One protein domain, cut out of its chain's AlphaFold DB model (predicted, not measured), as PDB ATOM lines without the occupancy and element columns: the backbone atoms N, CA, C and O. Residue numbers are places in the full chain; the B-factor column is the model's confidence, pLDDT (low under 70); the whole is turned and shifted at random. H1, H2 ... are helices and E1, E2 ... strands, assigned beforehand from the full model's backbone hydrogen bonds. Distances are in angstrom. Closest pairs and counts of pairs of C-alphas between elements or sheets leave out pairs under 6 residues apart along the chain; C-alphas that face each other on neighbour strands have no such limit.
ATOM      1  N   CYS A   3      86.589 -75.666 -37.358       85.31
ATOM      2  CA  CYS A   3      86.703 -76.897 -38.137       85.31
ATOM      3  C   CYS A   3      87.051 -76.566 -39.596       85.31
ATOM      4  O   CYS A   3      86.816 -75.447 -40.065       85.31
ATOM      5  N   TYR A   4      87.668 -77.526 -40.284       88.94
ATOM      6  CA  TYR A   4      88.079 -77.416 -41.678       88.94
ATOM      7  C   TYR A   4      87.198 -78.279 -42.571       88.94
ATOM      8  O   TYR A   4      86.921 -79.433 -42.253       88.94
ATOM      9  N   LYS A   5      86.825 -77.740 -43.729       90.75
ATOM     10  CA  LYS A   5      86.145 -78.472 -44.798       90.75
ATOM     11  C   LYS A   5      86.810 -78.216 -46.143       90.75
ATOM     12  O   LYS A   5      87.368 -77.144 -46.368       90.75
ATOM     13  N   VAL A   6      86.722 -79.185 -47.048       92.81
ATOM     14  CA  VAL A   6      87.133 -79.024 -48.450       92.81
ATOM     15  C   VAL A   6      85.883 -78.906 -49.316       92.81
ATOM     16  O   VAL A   6      85.140 -79.871 -49.474       92.81
ATOM     17  N   LEU A   7      85.634 -77.703 -49.839       93.81
ATOM     18  CA  LEU A   7      84.361 -77.316 -50.458       93.81
ATOM     19  C   LEU A   7      84.564 -76.758 -51.873       93.81
ATOM     20  O   LEU A   7      85.484 -75.972 -52.096       93.81
ATOM     21  N   SER A   8      83.684 -77.109 -52.816       93.81
ATOM     22  CA  SER A   8      83.706 -76.638 -54.211       93.81
ATOM     23  C   SER A   8      82.598 -75.631 -54.516       93.81
ATOM     24  O   SER A   8      82.600 -74.542 -53.955       93.81
ATOM     25  N   THR A   9      81.670 -75.901 -55.420       91.06
ATOM     26  CA  THR A   9      80.630 -74.946 -55.810       91.06
ATOM     27  C   THR A   9      79.478 -74.924 -54.796       91.06
ATOM     28  O   THR A   9      79.338 -75.849 -53.990       91.06
ATOM     29  N   PRO A  10      78.663 -73.854 -54.766       89.69
ATOM     30  CA  PRO A  10      77.434 -73.838 -53.975       89.69
ATOM     31  C   PRO A  10      76.495 -74.981 -54.358       89.69
ATOM     32  O   PRO A  10      76.473 -75.422 -55.508       89.69
ATOM     33  N   MET A  11      75.679 -75.431 -53.406       86.44
ATOM     34  CA  MET A  11      74.582 -76.347 -53.722       86.44
ATOM     35  C   MET A  11      73.568 -75.688 -54.677       86.44
ATOM     36  O   MET A  11      73.418 -74.471 -54.694       86.44
ATOM     37  N   LEU A  12      72.842 -76.494 -55.462       81.44
ATOM     38  CA  LEU A  12      71.989 -76.021 -56.573       81.44
ATOM     39  C   LEU A  12      70.918 -74.983 -56.192       81.44
ATOM     40  O   LEU A  12      70.476 -74.221 -57.045       81.44
ATOM     41  N   PHE A  13      70.475 -74.973 -54.937       77.69
ATOM     42  CA  PHE A  13      69.445 -74.065 -54.420       77.69
ATOM     43  C   PHE A  13      70.024 -72.788 -53.789       77.69
ATOM     44  O   PHE A  13      69.275 -71.975 -53.254       77.69
ATOM     45  N   VAL A  14      71.345 -72.612 -53.847       82.50
ATOM     46  CA  VAL A  14      72.071 -71.482 -53.271       82.50
ATOM     47  C   VAL A  14      72.561 -70.547 -54.377       82.50
ATOM     48  O   VAL A  14      72.813 -70.965 -55.508       82.50
ATOM     49  N   LYS A  15      72.712 -69.255 -54.059       82.06
ATOM     50  CA  LYS A  15      73.289 -68.264 -54.983       82.06
ATOM     51  C   LYS A  15      74.676 -68.703 -55.471       82.06
ATOM     52  O   LYS A  15      75.485 -69.213 -54.700       82.06
ATOM     53  N   LYS A  16      74.977 -68.469 -56.750       86.56
ATOM     54  CA  LYS A  16      76.190 -68.977 -57.421       86.56
ATOM     55  C   LYS A  16      77.494 -68.434 -56.820       86.56
ATOM     56  O   LYS A  16      78.522 -69.101 -56.858       86.56
ATOM     57  N   GLU A  17      77.453 -67.217 -56.300       88.19
ATOM     58  CA  GLU A  17      78.572 -66.505 -55.685       88.19
ATOM     59  C   GLU A  17      78.794 -66.857 -54.209       88.19
ATOM     60  O   GLU A  17      79.785 -66.428 -53.620       88.19
ATOM     61  N   TYR A  18      77.893 -67.636 -53.605       91.56
ATOM     62  CA  TYR A  18      77.930 -67.925 -52.179       91.56
ATOM     63  C   TYR A  18      79.198 -68.692 -51.770       91.56
ATOM     64  O   TYR A  18      79.583 -69.678 -52.402       91.56
ATOM     65  N   LYS A  19      79.854 -68.266 -50.685       93.25
ATOM     66  CA  LYS A  19      81.081 -68.914 -50.178       93.25
ATOM     67  C   LYS A  19      80.983 -69.475 -48.758       93.25
ATOM     68  O   LYS A  19      82.015 -69.858 -48.210       93.25
ATOM     69  N   GLY A  20      79.784 -69.550 -48.178       90.88
ATOM     70  CA  GLY A  20      79.562 -70.164 -46.864       90.88
ATOM     71  C   GLY A  20      79.571 -71.694 -46.887       90.88
ATOM     72  O   GLY A  20      80.195 -72.311 -47.751       90.88
ATOM     73  N   LEU A  21      78.899 -72.318 -45.920       88.25
ATOM     74  CA  LEU A  21      79.040 -73.758 -45.658       88.25
ATOM     75  C   LEU A  21      78.143 -74.660 -46.521       88.25
ATOM     76  O   LEU A  21      78.495 -75.820 -46.729       88.25
ATOM     77  N   ASN A  22      77.066 -74.129 -47.114       88.12
ATOM     78  CA  ASN A  22      76.219 -74.841 -48.088       88.12
ATOM     79  C   ASN A  22      76.885 -74.974 -49.479       88.12
ATOM     80  O   ASN A  22      76.415 -74.441 -50.491       88.12
ATOM     81  N   ARG A  23      78.008 -75.689 -49.528       89.88
ATOM     82  CA  ARG A  23      78.784 -75.999 -50.736       89.88
ATOM     83  C   ARG A  23      79.020 -77.502 -50.850       89.88
ATOM     84  O   ARG A  23      78.909 -78.238 -49.875       89.88
ATOM     85  N   VAL A  24      79.329 -77.952 -52.057       89.12
ATOM     86  CA  VAL A  24      79.528 -79.367 -52.378       89.12
ATOM     87  C   VAL A  24      80.896 -79.840 -51.869       89.12
ATOM     88  O   VAL A  24      81.915 -79.193 -52.107       89.12
ATOM     89  N   GLU A  25      80.924 -80.965 -51.154       90.06
ATOM     90  CA  GLU A  25      82.162 -81.661 -50.770       90.06
ATOM     91  C   GLU A  25      82.664 -82.565 -51.911       90.06
ATOM     92  O   GLU A  25      81.973 -82.776 -52.911       90.06
ATOM     93  N   ALA A  26      83.888 -83.089 -51.809       86.69
ATOM     94  CA  ALA A  26      84.412 -83.965 -52.855       86.69
ATOM     95  C   ALA A  26      83.615 -85.294 -52.920       86.69
ATOM     96  O   ALA A  26      83.403 -85.929 -51.879       86.69
ATOM     97  N   PRO A  27      83.148 -85.727 -54.111       81.25
ATOM     98  CA  PRO A  27      82.244 -86.862 -54.223       81.25
ATOM     99  C   PRO A  27      82.917 -88.198 -53.894       81.25
ATOM    100  O   PRO A  27      84.049 -88.471 -54.300       81.25
ATOM    101  N   TYR A  28      82.172 -89.083 -53.229       71.44
ATOM    102  CA  TYR A  28      82.608 -90.453 -52.955       71.44
ATOM    103  C   TYR A  28      82.884 -91.240 -54.242       71.44
ATOM    104  O   TYR A  28      82.102 -91.187 -55.191       71.44
ATOM    105  N   GLY A  29      83.983 -92.000 -54.261       63.16
ATOM    106  CA  GLY A  29      84.312 -92.912 -55.363       63.16
ATOM    107  C   GLY A  29      84.666 -92.219 -56.684       63.16
ATOM    108  O   GLY A  29      84.832 -92.892 -57.700       63.16
ATOM    109  N   SER A  30      84.789 -90.889 -56.683       62.47
ATOM    110  CA  SER A  30      85.179 -90.103 -57.851       62.47
ATOM    111  C   SER A  30      86.700 -90.028 -57.958       62.47
ATOM    112  O   SER A  30      87.329 -89.084 -57.505       62.47
ATOM    113  N   GLY A  31      87.328 -91.056 -58.518       67.94
ATOM    114  CA  GLY A  31      88.725 -90.928 -58.910       67.94
ATOM    115  C   GLY A  31      89.490 -92.230 -59.011       67.94
ATOM    116  O   GLY A  31      89.049 -93.289 -58.566       67.94
ATOM    117  N   THR A  32      90.667 -92.137 -59.618       80.50
ATOM    118  CA  THR A  32      91.583 -93.277 -59.807       80.50
ATOM    119  C   THR A  32      92.870 -93.141 -58.995       80.50
ATOM    120  O   THR A  32      93.604 -94.118 -58.810       80.50
ATOM    121  N   ASN A  33      93.142 -91.949 -58.460       90.19
ATOM    122  CA  ASN A  33      94.326 -91.682 -57.663       90.19
ATOM    123  C   ASN A  33      94.198 -92.241 -56.235       90.19
ATOM    124  O   ASN A  33      93.384 -91.801 -55.424       90.19
ATOM    125  N   LYS A  34      95.076 -93.193 -55.894       91.94
ATOM    126  CA  LYS A  34      95.118 -93.837 -54.570       91.94
ATOM    127  C   LYS A  34      95.356 -92.855 -53.418       91.94
ATOM    128  O   LYS A  34      94.835 -93.067 -52.329       91.94
ATOM    129  N   ARG A  35      96.148 -91.799 -53.641       93.62
ATOM    130  CA  ARG A  35      96.430 -90.778 -52.621       93.62
ATOM    131  C   ARG A  35      95.198 -89.920 -52.355       93.62
ATOM    132  O   ARG A  35      94.897 -89.668 -51.195       93.62
ATOM    133  N   TYR A  36      94.468 -89.549 -53.406       92.44
ATOM    134  CA  TYR A  36      93.186 -88.856 -53.281       92.44
ATOM    135  C   TYR A  36      92.188 -89.677 -52.456       92.44
ATOM    136  O   TYR A  36      91.662 -89.173 -51.470       92.44
ATOM    137  N   ILE A  37      92.006 -90.957 -52.805       90.75
ATOM    138  CA  ILE A  37      91.084 -91.860 -52.099       90.75
ATOM    139  C   ILE A  37      91.471 -91.984 -50.618       90.75
ATOM    140  O   ILE A  37      90.625 -91.808 -49.752       90.75
ATOM    141  N   SER A  38      92.755 -92.192 -50.314       91.00
ATOM    142  CA  SER A  38      93.233 -92.305 -48.928       91.00
ATOM    143  C   SER A  38      93.014 -91.031 -48.098       91.00
ATOM    144  O   SER A  38      92.697 -91.115 -46.912       91.00
ATOM    145  N   LEU A  39      93.188 -89.846 -48.697       91.62
ATOM    146  CA  LEU A  39      92.909 -88.575 -48.023       91.62
ATOM    147  C   LEU A  39      91.406 -88.361 -47.825       91.62
ATOM    148  O   LEU A  39      91.003 -87.917 -46.754       91.62
ATOM    149  N   TRP A  40      90.589 -88.721 -48.818       90.31
ATOM    150  CA  TRP A  40      89.130 -88.679 -48.729       90.31
ATOM    151  C   TRP A  40      88.609 -89.578 -47.597       90.31
ATOM    152  O   TRP A  40      87.824 -89.118 -46.771       90.31
ATOM    153  N   GLU A  41      89.092 -90.822 -47.500       87.94
ATOM    154  CA  GLU A  41      88.694 -91.773 -46.448       87.94
ATOM    155  C   GLU A  41      88.974 -91.198 -45.053       87.94
ATOM    156  O   GLU A  41      88.069 -91.120 -44.222       87.94
ATOM    157  N   ARG A  42      90.193 -90.686 -44.828       87.75
ATOM    158  CA  ARG A  42      90.567 -90.026 -43.565       87.75
ATOM    159  C   ARG A  42      89.729 -88.778 -43.280       87.75
ATOM    160  O   ARG A  42      89.311 -88.568 -42.143       87.75
ATOM    161  N   TYR A  43      89.476 -87.954 -44.299       87.50
ATOM    162  CA  TYR A  43      88.672 -86.738 -44.178       87.50
ATOM    163  C   TYR A  43      87.230 -87.039 -43.745       87.50
ATOM    164  O   TYR A  43      86.694 -86.350 -42.878       87.50
ATOM    165  N   ILE A  44      86.600 -88.069 -44.317       82.75
ATOM    166  CA  ILE A  44      85.230 -88.457 -43.958       82.75
ATOM    167  C   ILE A  44      85.180 -89.130 -42.585       82.75
ATOM    168  O   ILE A  44      84.293 -88.817 -41.796       82.75
ATOM    169  N   GLU A  45      86.144 -89.992 -42.253       77.81
ATOM    170  CA  GLU A  45      86.218 -90.619 -40.926       77.81
ATOM    171  C   GLU A  45      86.351 -89.598 -39.791       77.81
ATOM    172  O   GLU A  45      85.750 -89.786 -38.736       77.81
ATOM    173  N   TYR A  46      87.090 -88.506 -40.011       72.69
ATOM    174  CA  TYR A  46      87.186 -87.402 -39.053       72.69
ATOM    175  C   TYR A  46      85.874 -86.610 -38.927       72.69
ATOM    176  O   TYR A  46      85.505 -86.190 -37.831       72.69
ATOM    177  N   ASN A  47      85.161 -86.394 -40.038       69.94
ATOM    178  CA  ASN A  47      83.927 -85.606 -40.052       69.94
ATOM    179  C   ASN A  47      82.683 -86.384 -39.586       69.94
ATOM    180  O   ASN A  47      81.688 -85.754 -39.231       69.94
ATOM    181  N   GLU A  48      82.702 -87.721 -39.570       61.19
ATOM    182  CA  GLU A  48      81.579 -88.532 -39.091       61.19
ATOM    183  C   GLU A  48      81.581 -88.662 -37.551       61.19
ATOM    184  O   GLU A  48      82.395 -89.398 -36.984       61.19
ATOM    185  N   PRO A  49      80.612 -88.054 -36.835       48.16
ATOM    186  CA  PRO A  49      80.604 -88.026 -35.368       48.16
ATOM    187  C   PRO A  49      80.451 -89.410 -34.704       48.16
ATOM    188  O   PRO A  49      80.667 -89.542 -33.500       48.16
ATOM    189  N   LEU A  50      80.104 -90.450 -35.470       45.59
ATOM    190  CA  LEU A  50      79.886 -91.819 -34.989       45.59
ATOM    191  C   LEU A  50      81.129 -92.724 -35.086       45.59
ATOM    192  O   LEU A  50      81.086 -93.849 -34.590       45.59
ATOM    193  N   LYS A  51      82.234 -92.258 -35.691       46.59
ATOM    194  CA  LYS A  51      83.458 -93.054 -35.916       46.59
ATOM    195  C   LYS A  51      84.692 -92.541 -35.171       46.59
ATOM    196  O   LYS A  51      85.810 -92.909 -35.529       46.59
ATOM    197  N   ASN A  52      84.503 -91.782 -34.086       44.94
ATOM    198  CA  ASN A  52      85.567 -91.410 -33.142       44.94
ATOM    199  C   ASN A  52      86.101 -92.642 -32.378       44.94
ATOM    200  O   ASN A  52      85.924 -92.816 -31.173       44.94
ATOM    201  N   THR A  53      86.755 -93.535 -33.111       43.69
ATOM    202  CA  THR A  53      87.736 -94.482 -32.596       43.69
ATOM    203  C   THR A  53      88.994 -93.661 -32.315       43.69
ATOM    204  O   THR A  53      89.302 -92.765 -33.088       43.69
ATOM    205  N   GLY A  54      89.674 -93.864 -31.185       44.00
ATOM    206  CA  GLY A  54      90.724 -92.970 -30.654       44.00
ATOM    207  C   GLY A  54      92.026 -92.839 -31.469       44.00
ATOM    208  O   GLY A  54      93.094 -92.715 -30.877       44.00
ATOM    209  N   ILE A  55      91.955 -92.892 -32.799       51.19
ATOM    210  CA  ILE A  55      93.017 -92.636 -33.766       51.19
ATOM    211  C   ILE A  55      92.751 -91.249 -34.367       51.19
ATOM    212  O   ILE A  55      91.672 -90.989 -34.896       51.19
ATOM    213  N   THR A  56      93.720 -90.336 -34.287       60.16
ATOM    214  CA  THR A  56      93.594 -89.001 -34.885       60.16
ATOM    215  C   THR A  56      93.749 -89.104 -36.405       60.16
ATOM    216  O   THR A  56      94.852 -88.964 -36.928       60.16
ATOM    217  N   ASN A  57      92.647 -89.343 -37.120       67.62
ATOM    218  CA  ASN A  57      92.605 -89.295 -38.590       67.62
ATOM    219  C   ASN A  57      92.492 -87.860 -39.137       67.62
ATOM    220  O   ASN A  57      92.283 -87.665 -40.333       67.62
ATOM    221  N   GLU A  58      92.686 -86.860 -38.270       80.00
ATOM    222  CA  GLU A  58      92.724 -85.448 -38.630       80.00
ATOM    223  C   GLU A  58      93.808 -85.193 -39.686       80.00
ATOM    224  O   GLU A  58      94.959 -85.626 -39.565       80.00
ATOM    225  N   LEU A  59      93.410 -84.525 -40.765       87.31
ATOM    226  CA  LEU A  59      94.327 -84.106 -41.814       87.31
ATOM    227  C   LEU A  59      95.041 -82.828 -41.378       87.31
ATOM    228  O   LEU A  59      94.418 -81.891 -40.877       87.31
ATOM    229  N   THR A  60      96.346 -82.756 -41.629       90.56
ATOM    230  CA  THR A  60      97.067 -81.482 -41.509       90.56
ATOM    231  C   THR A  60      96.574 -80.475 -42.558       90.56
ATOM    232  O   THR A  60      95.970 -80.848 -43.563       90.56
ATOM    233  N   ILE A  61      96.872 -79.184 -42.376       90.62
ATOM    234  CA  ILE A  61      96.532 -78.149 -43.372       90.62
ATOM    235  C   ILE A  61      97.140 -78.458 -44.743       90.62
ATOM    236  O   ILE A  61      96.474 -78.279 -45.761       90.62
ATOM    237  N   ASP A  62      98.380 -78.943 -44.779       93.94
ATOM    238  CA  ASP A  62      99.044 -79.299 -46.033       93.94
ATOM    239  C   ASP A  62      98.358 -80.494 -46.704       93.94
ATOM    240  O   ASP A  62      98.153 -80.479 -47.916       93.94
ATOM    241  N   GLU A  63      97.911 -81.481 -45.924       94.81
ATOM    242  CA  GLU A  63      97.125 -82.610 -46.436       94.81
ATOM    243  C   GLU A  63      95.736 -82.183 -46.927       94.81
ATOM    244  O   GLU A  63      95.269 -82.696 -47.940       94.81
ATOM    245  N   LEU A  64      95.081 -81.221 -46.269       94.12
ATOM    246  CA  LEU A  64      93.811 -80.655 -46.738       94.12
ATOM    247  C   LEU A  64      93.981 -79.913 -48.068       94.12
ATOM    248  O   LEU A  64      93.137 -80.030 -48.956       94.12
ATOM    249  N   LYS A  65      95.081 -79.171 -48.231       95.38
ATOM    250  CA  LYS A  65      95.418 -78.497 -49.495       95.38
ATOM    251  C   LYS A  65      95.764 -79.494 -50.595       95.38
ATOM    252  O   LYS A  65      95.311 -79.336 -51.726       95.38
ATOM    253  N   GLU A  66      96.546 -80.524 -50.269       96.12
ATOM    254  CA  GLU A  66      96.836 -81.636 -51.177       96.12
ATOM    255  C   GLU A  66      95.531 -82.293 -51.637       96.12
ATOM    256  O   GLU A  66      95.302 -82.445 -52.836       96.12
ATOM    257  N   TYR A  67      94.640 -82.596 -50.695       94.38
ATOM    258  CA  TYR A  67      93.337 -83.185 -50.964       94.38
ATOM    259  C   TYR A  67      92.471 -82.299 -51.870       94.38
ATOM    260  O   TYR A  67      91.957 -82.794 -52.868       94.38
ATOM    261  N   ALA A  68      92.369 -80.992 -51.605       95.00
ATOM    262  CA  ALA A  68      91.629 -80.055 -52.458       95.00
ATOM    263  C   ALA A  68      92.188 -79.990 -53.895       95.00
ATOM    264  O   ALA A  68      91.431 -79.985 -54.871       95.00
ATOM    265  N   ASN A  69      93.516 -79.991 -54.043       95.88
ATOM    266  CA  ASN A  69      94.166 -80.001 -55.355       95.88
ATOM    267  C   ASN A  69      93.892 -81.303 -56.116       95.88
ATOM    268  O   ASN A  69      93.574 -81.265 -57.303       95.88
ATOM    269  N   LEU A  70      93.982 -82.449 -55.438       94.81
ATOM    270  CA  LEU A  70      93.687 -83.748 -56.036       94.81
ATOM    271  C   LEU A  70      92.203 -83.879 -56.404       94.81
ATOM    272  O   LEU A  70      91.897 -84.308 -57.511       94.81
ATOM    273  N   ALA A  71      91.288 -83.431 -55.540       93.50
ATOM    274  CA  ALA A  71      89.855 -83.378 -55.836       93.50
ATOM    275  C   ALA A  71      89.578 -82.560 -57.105       93.50
ATOM    276  O   ALA A  71      88.798 -82.972 -57.964       93.50
ATOM    277  N   THR A  72      90.276 -81.430 -57.256       94.44
ATOM    278  CA  THR A  72      90.175 -80.580 -58.449       94.44
ATOM    279  C   THR A  72      90.649 -81.301 -59.709       94.44
ATOM    280  O   THR A  72      90.011 -81.203 -60.754       94.44
ATOM    281  N   GLN A  73      91.740 -82.064 -59.620       93.56
ATOM    282  CA  GLN A  73      92.262 -82.840 -60.748       93.56
ATOM    283  C   GLN A  73      91.334 -83.991 -61.154       93.56
ATOM    284  O   GLN A  73      91.152 -84.221 -62.347       93.56
ATOM    285  N   GLU A  74      90.750 -84.704 -60.187       92.06
ATOM    286  CA  GLU A  74      89.900 -85.873 -60.457       92.06
ATOM    287  C   GLU A  74      88.507 -85.487 -60.977       92.06
ATOM    288  O   GLU A  74      87.937 -86.197 -61.803       92.06
ATOM    289  N   THR A  75      87.946 -84.369 -60.509       90.38
ATOM    290  CA  THR A  75      86.552 -83.983 -60.808       90.38
ATOM    291  C   THR A  75      86.424 -82.859 -61.836       90.38
ATOM    292  O   THR A  75      85.363 -82.704 -62.437       90.38
ATOM    293  N   GLY A  76      87.477 -82.059 -62.032       90.50
ATOM    294  CA  GLY A  76      87.438 -80.830 -62.828       90.50
ATOM    295  C   GLY A  76      86.808 -79.621 -62.122       90.50
ATOM    296  O   GLY A  76      86.796 -78.532 -62.695       90.50
ATOM    297  N   GLU A  77      86.313 -79.776 -60.891       92.56
ATOM    298  CA  GLU A  77      85.711 -78.702 -60.093       92.56
ATOM    299  C   GLU A  77      86.746 -78.037 -59.180       92.56
ATOM    300  O   GLU A  77      87.624 -78.695 -58.639       92.56
ATOM    301  N   SER A  78      86.640 -76.728 -58.942       93.69
ATOM    302  CA  SER A  78      87.582 -76.035 -58.051       93.69
ATOM    303  C   SER A  78      87.221 -76.260 -56.583       93.69
ATOM    304  O   SER A  78      86.197 -75.755 -56.122       93.69
ATOM    305  N   TYR A  79      88.101 -76.917 -55.827       95.38
ATOM    306  CA  TYR A  79      87.961 -77.087 -54.377       95.38
ATOM    307  C   TYR A  79      88.800 -76.081 -53.584       95.38
ATOM    308  O   TYR A  79      89.888 -75.678 -53.992       95.38
ATOM    309  N   GLU A  80      88.290 -75.681 -52.422       96.25
ATOM    310  CA  GLU A  80      88.935 -74.759 -51.490       96.25
ATOM    311  C   GLU A  80      88.966 -75.361 -50.086       96.25
ATOM    312  O   GLU A  80      88.000 -75.992 -49.656       96.25
ATOM    313  N   VAL A  81      90.050 -75.115 -49.347       94.81
ATOM    314  CA  VAL A  81      90.113 -75.418 -47.912       94.81
ATOM    315  C   VAL A  81      89.469 -74.264 -47.154       94.81
ATOM    316  O   VAL A  81      89.987 -73.145 -47.141       94.81
ATOM    317  N   ILE A  82      88.329 -74.537 -46.534       94.25
ATOM    318  CA  ILE A  82      87.547 -73.577 -45.768       94.25
ATOM    319  C   ILE A  82      87.729 -73.864 -44.285       94.25
ATOM    320  O   ILE A  82      87.484 -74.975 -43.825       94.25
ATOM    321  N   TYR A  83      88.144 -72.849 -43.536       92.12
ATOM    322  CA  TYR A  83      88.106 -72.852 -42.082       92.12
ATOM    323  C   TYR A  83      86.885 -72.068 -41.626       92.12
ATOM    324  O   TYR A  83      86.629 -70.973 -42.126       92.12
ATOM    325  N   PHE A  84      86.146 -72.602 -40.662       89.88
ATOM    326  CA  PHE A  84      85.065 -71.870 -40.020       89.88
ATOM    327  C   PHE A  84      85.185 -71.923 -38.504       89.88
ATOM    328  O   PHE A  84      85.627 -72.916 -37.927       89.88
ATOM    329  N   SER A  85      84.817 -70.824 -37.853       89.75
ATOM    330  CA  SER A  85      85.032 -70.638 -36.419       89.75
ATOM    331  C   SER A  85      84.006 -69.689 -35.818       89.75
ATOM    332  O   SER A  85      83.564 -68.747 -36.465       89.75
ATOM    333  N   LYS A  86      83.683 -69.887 -34.536       90.12
ATOM    334  CA  LYS A  86      82.929 -68.904 -33.735       90.12
ATOM    335  C   LYS A  86      83.752 -67.649 -33.410       90.12
ATOM    336  O   LYS A  86      83.210 -66.678 -32.900       90.12
TER     337      LYS A  86
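What this domain is: This is residues 3 to 86 of the 177 residues of an uncharacterized protein of Eubacterium sp. AM05-23 (UniProt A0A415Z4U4). A small, strongly twisted sheet of three short strands has H2 packed along E1 and E3, while H1 crosses H2 steeply and only grazes the sheet. Loops 11 to 22 and 48 to 60 reach out at opposite ends. The printed part has 84 residues, in the order E1, E2, H1, H2, E3; the sheet is E2, E1, E3, antiparallel throughout, and the class is mixed. The whole is compact, with a radius of gyration of the C-alphas of 12.9 A and spans of 39 by 35 by 22 A.

Where its parts are: E1, residues 3 to 10, begins at C-alpha 3 (86.703, -76.897, -38.137), bends by 63 degrees at residue 6 and is 18.6 A long. E2 is residues 23 to 25. H1, residues 34 to 47, is 20.1 A long, and H2, residues 61 to 75, 20.9 A. E3, residues 80 to 85, is 16.1 A long and ends at C-alpha 85 (85.032, -70.638, -36.419).

How they stand to each other: E1 and E2 form a hairpin, with N 8 and O 24 2.8 A apart. E1 pairs with E3 over residues 3 to 7; N 5 and O 82 are 2.8 A apart. H2 is on the sheet, over E1 and E3, at a height over the sheet of 8.9 A; its closest C-alpha pair with E3 is Ala 68 and Glu 80, 6.0 A. On the local plane it stands at 28 degrees to E3, only just along the strands. These are two layers, a helix on one face of a sheet. H1 touches H2 with residues 36 to 40 alone, at a steep tilt of 60 degrees, opposite ways; the closest C-alphas, Tyr 36 and Leu 70, are 5.8 A apart. E2, H1 H2 and E3 make a split strand-helix-strand unit, two strands of one sheet joined through helices with E1 between them in the sheet, and its crossover is right-handed. Every O i to N i+4 pair is within hydrogen-bond range in H1 and H2.

The domain as a whole: The C-alphas of Lys 15 and Gly 54, the two farthest apart, are 38.8 A apart. The printed part has no cut; the links E1 to E2 and H1 to H2 are long. Residues 29 to 31 and 47 to 57 have pLDDT under 70.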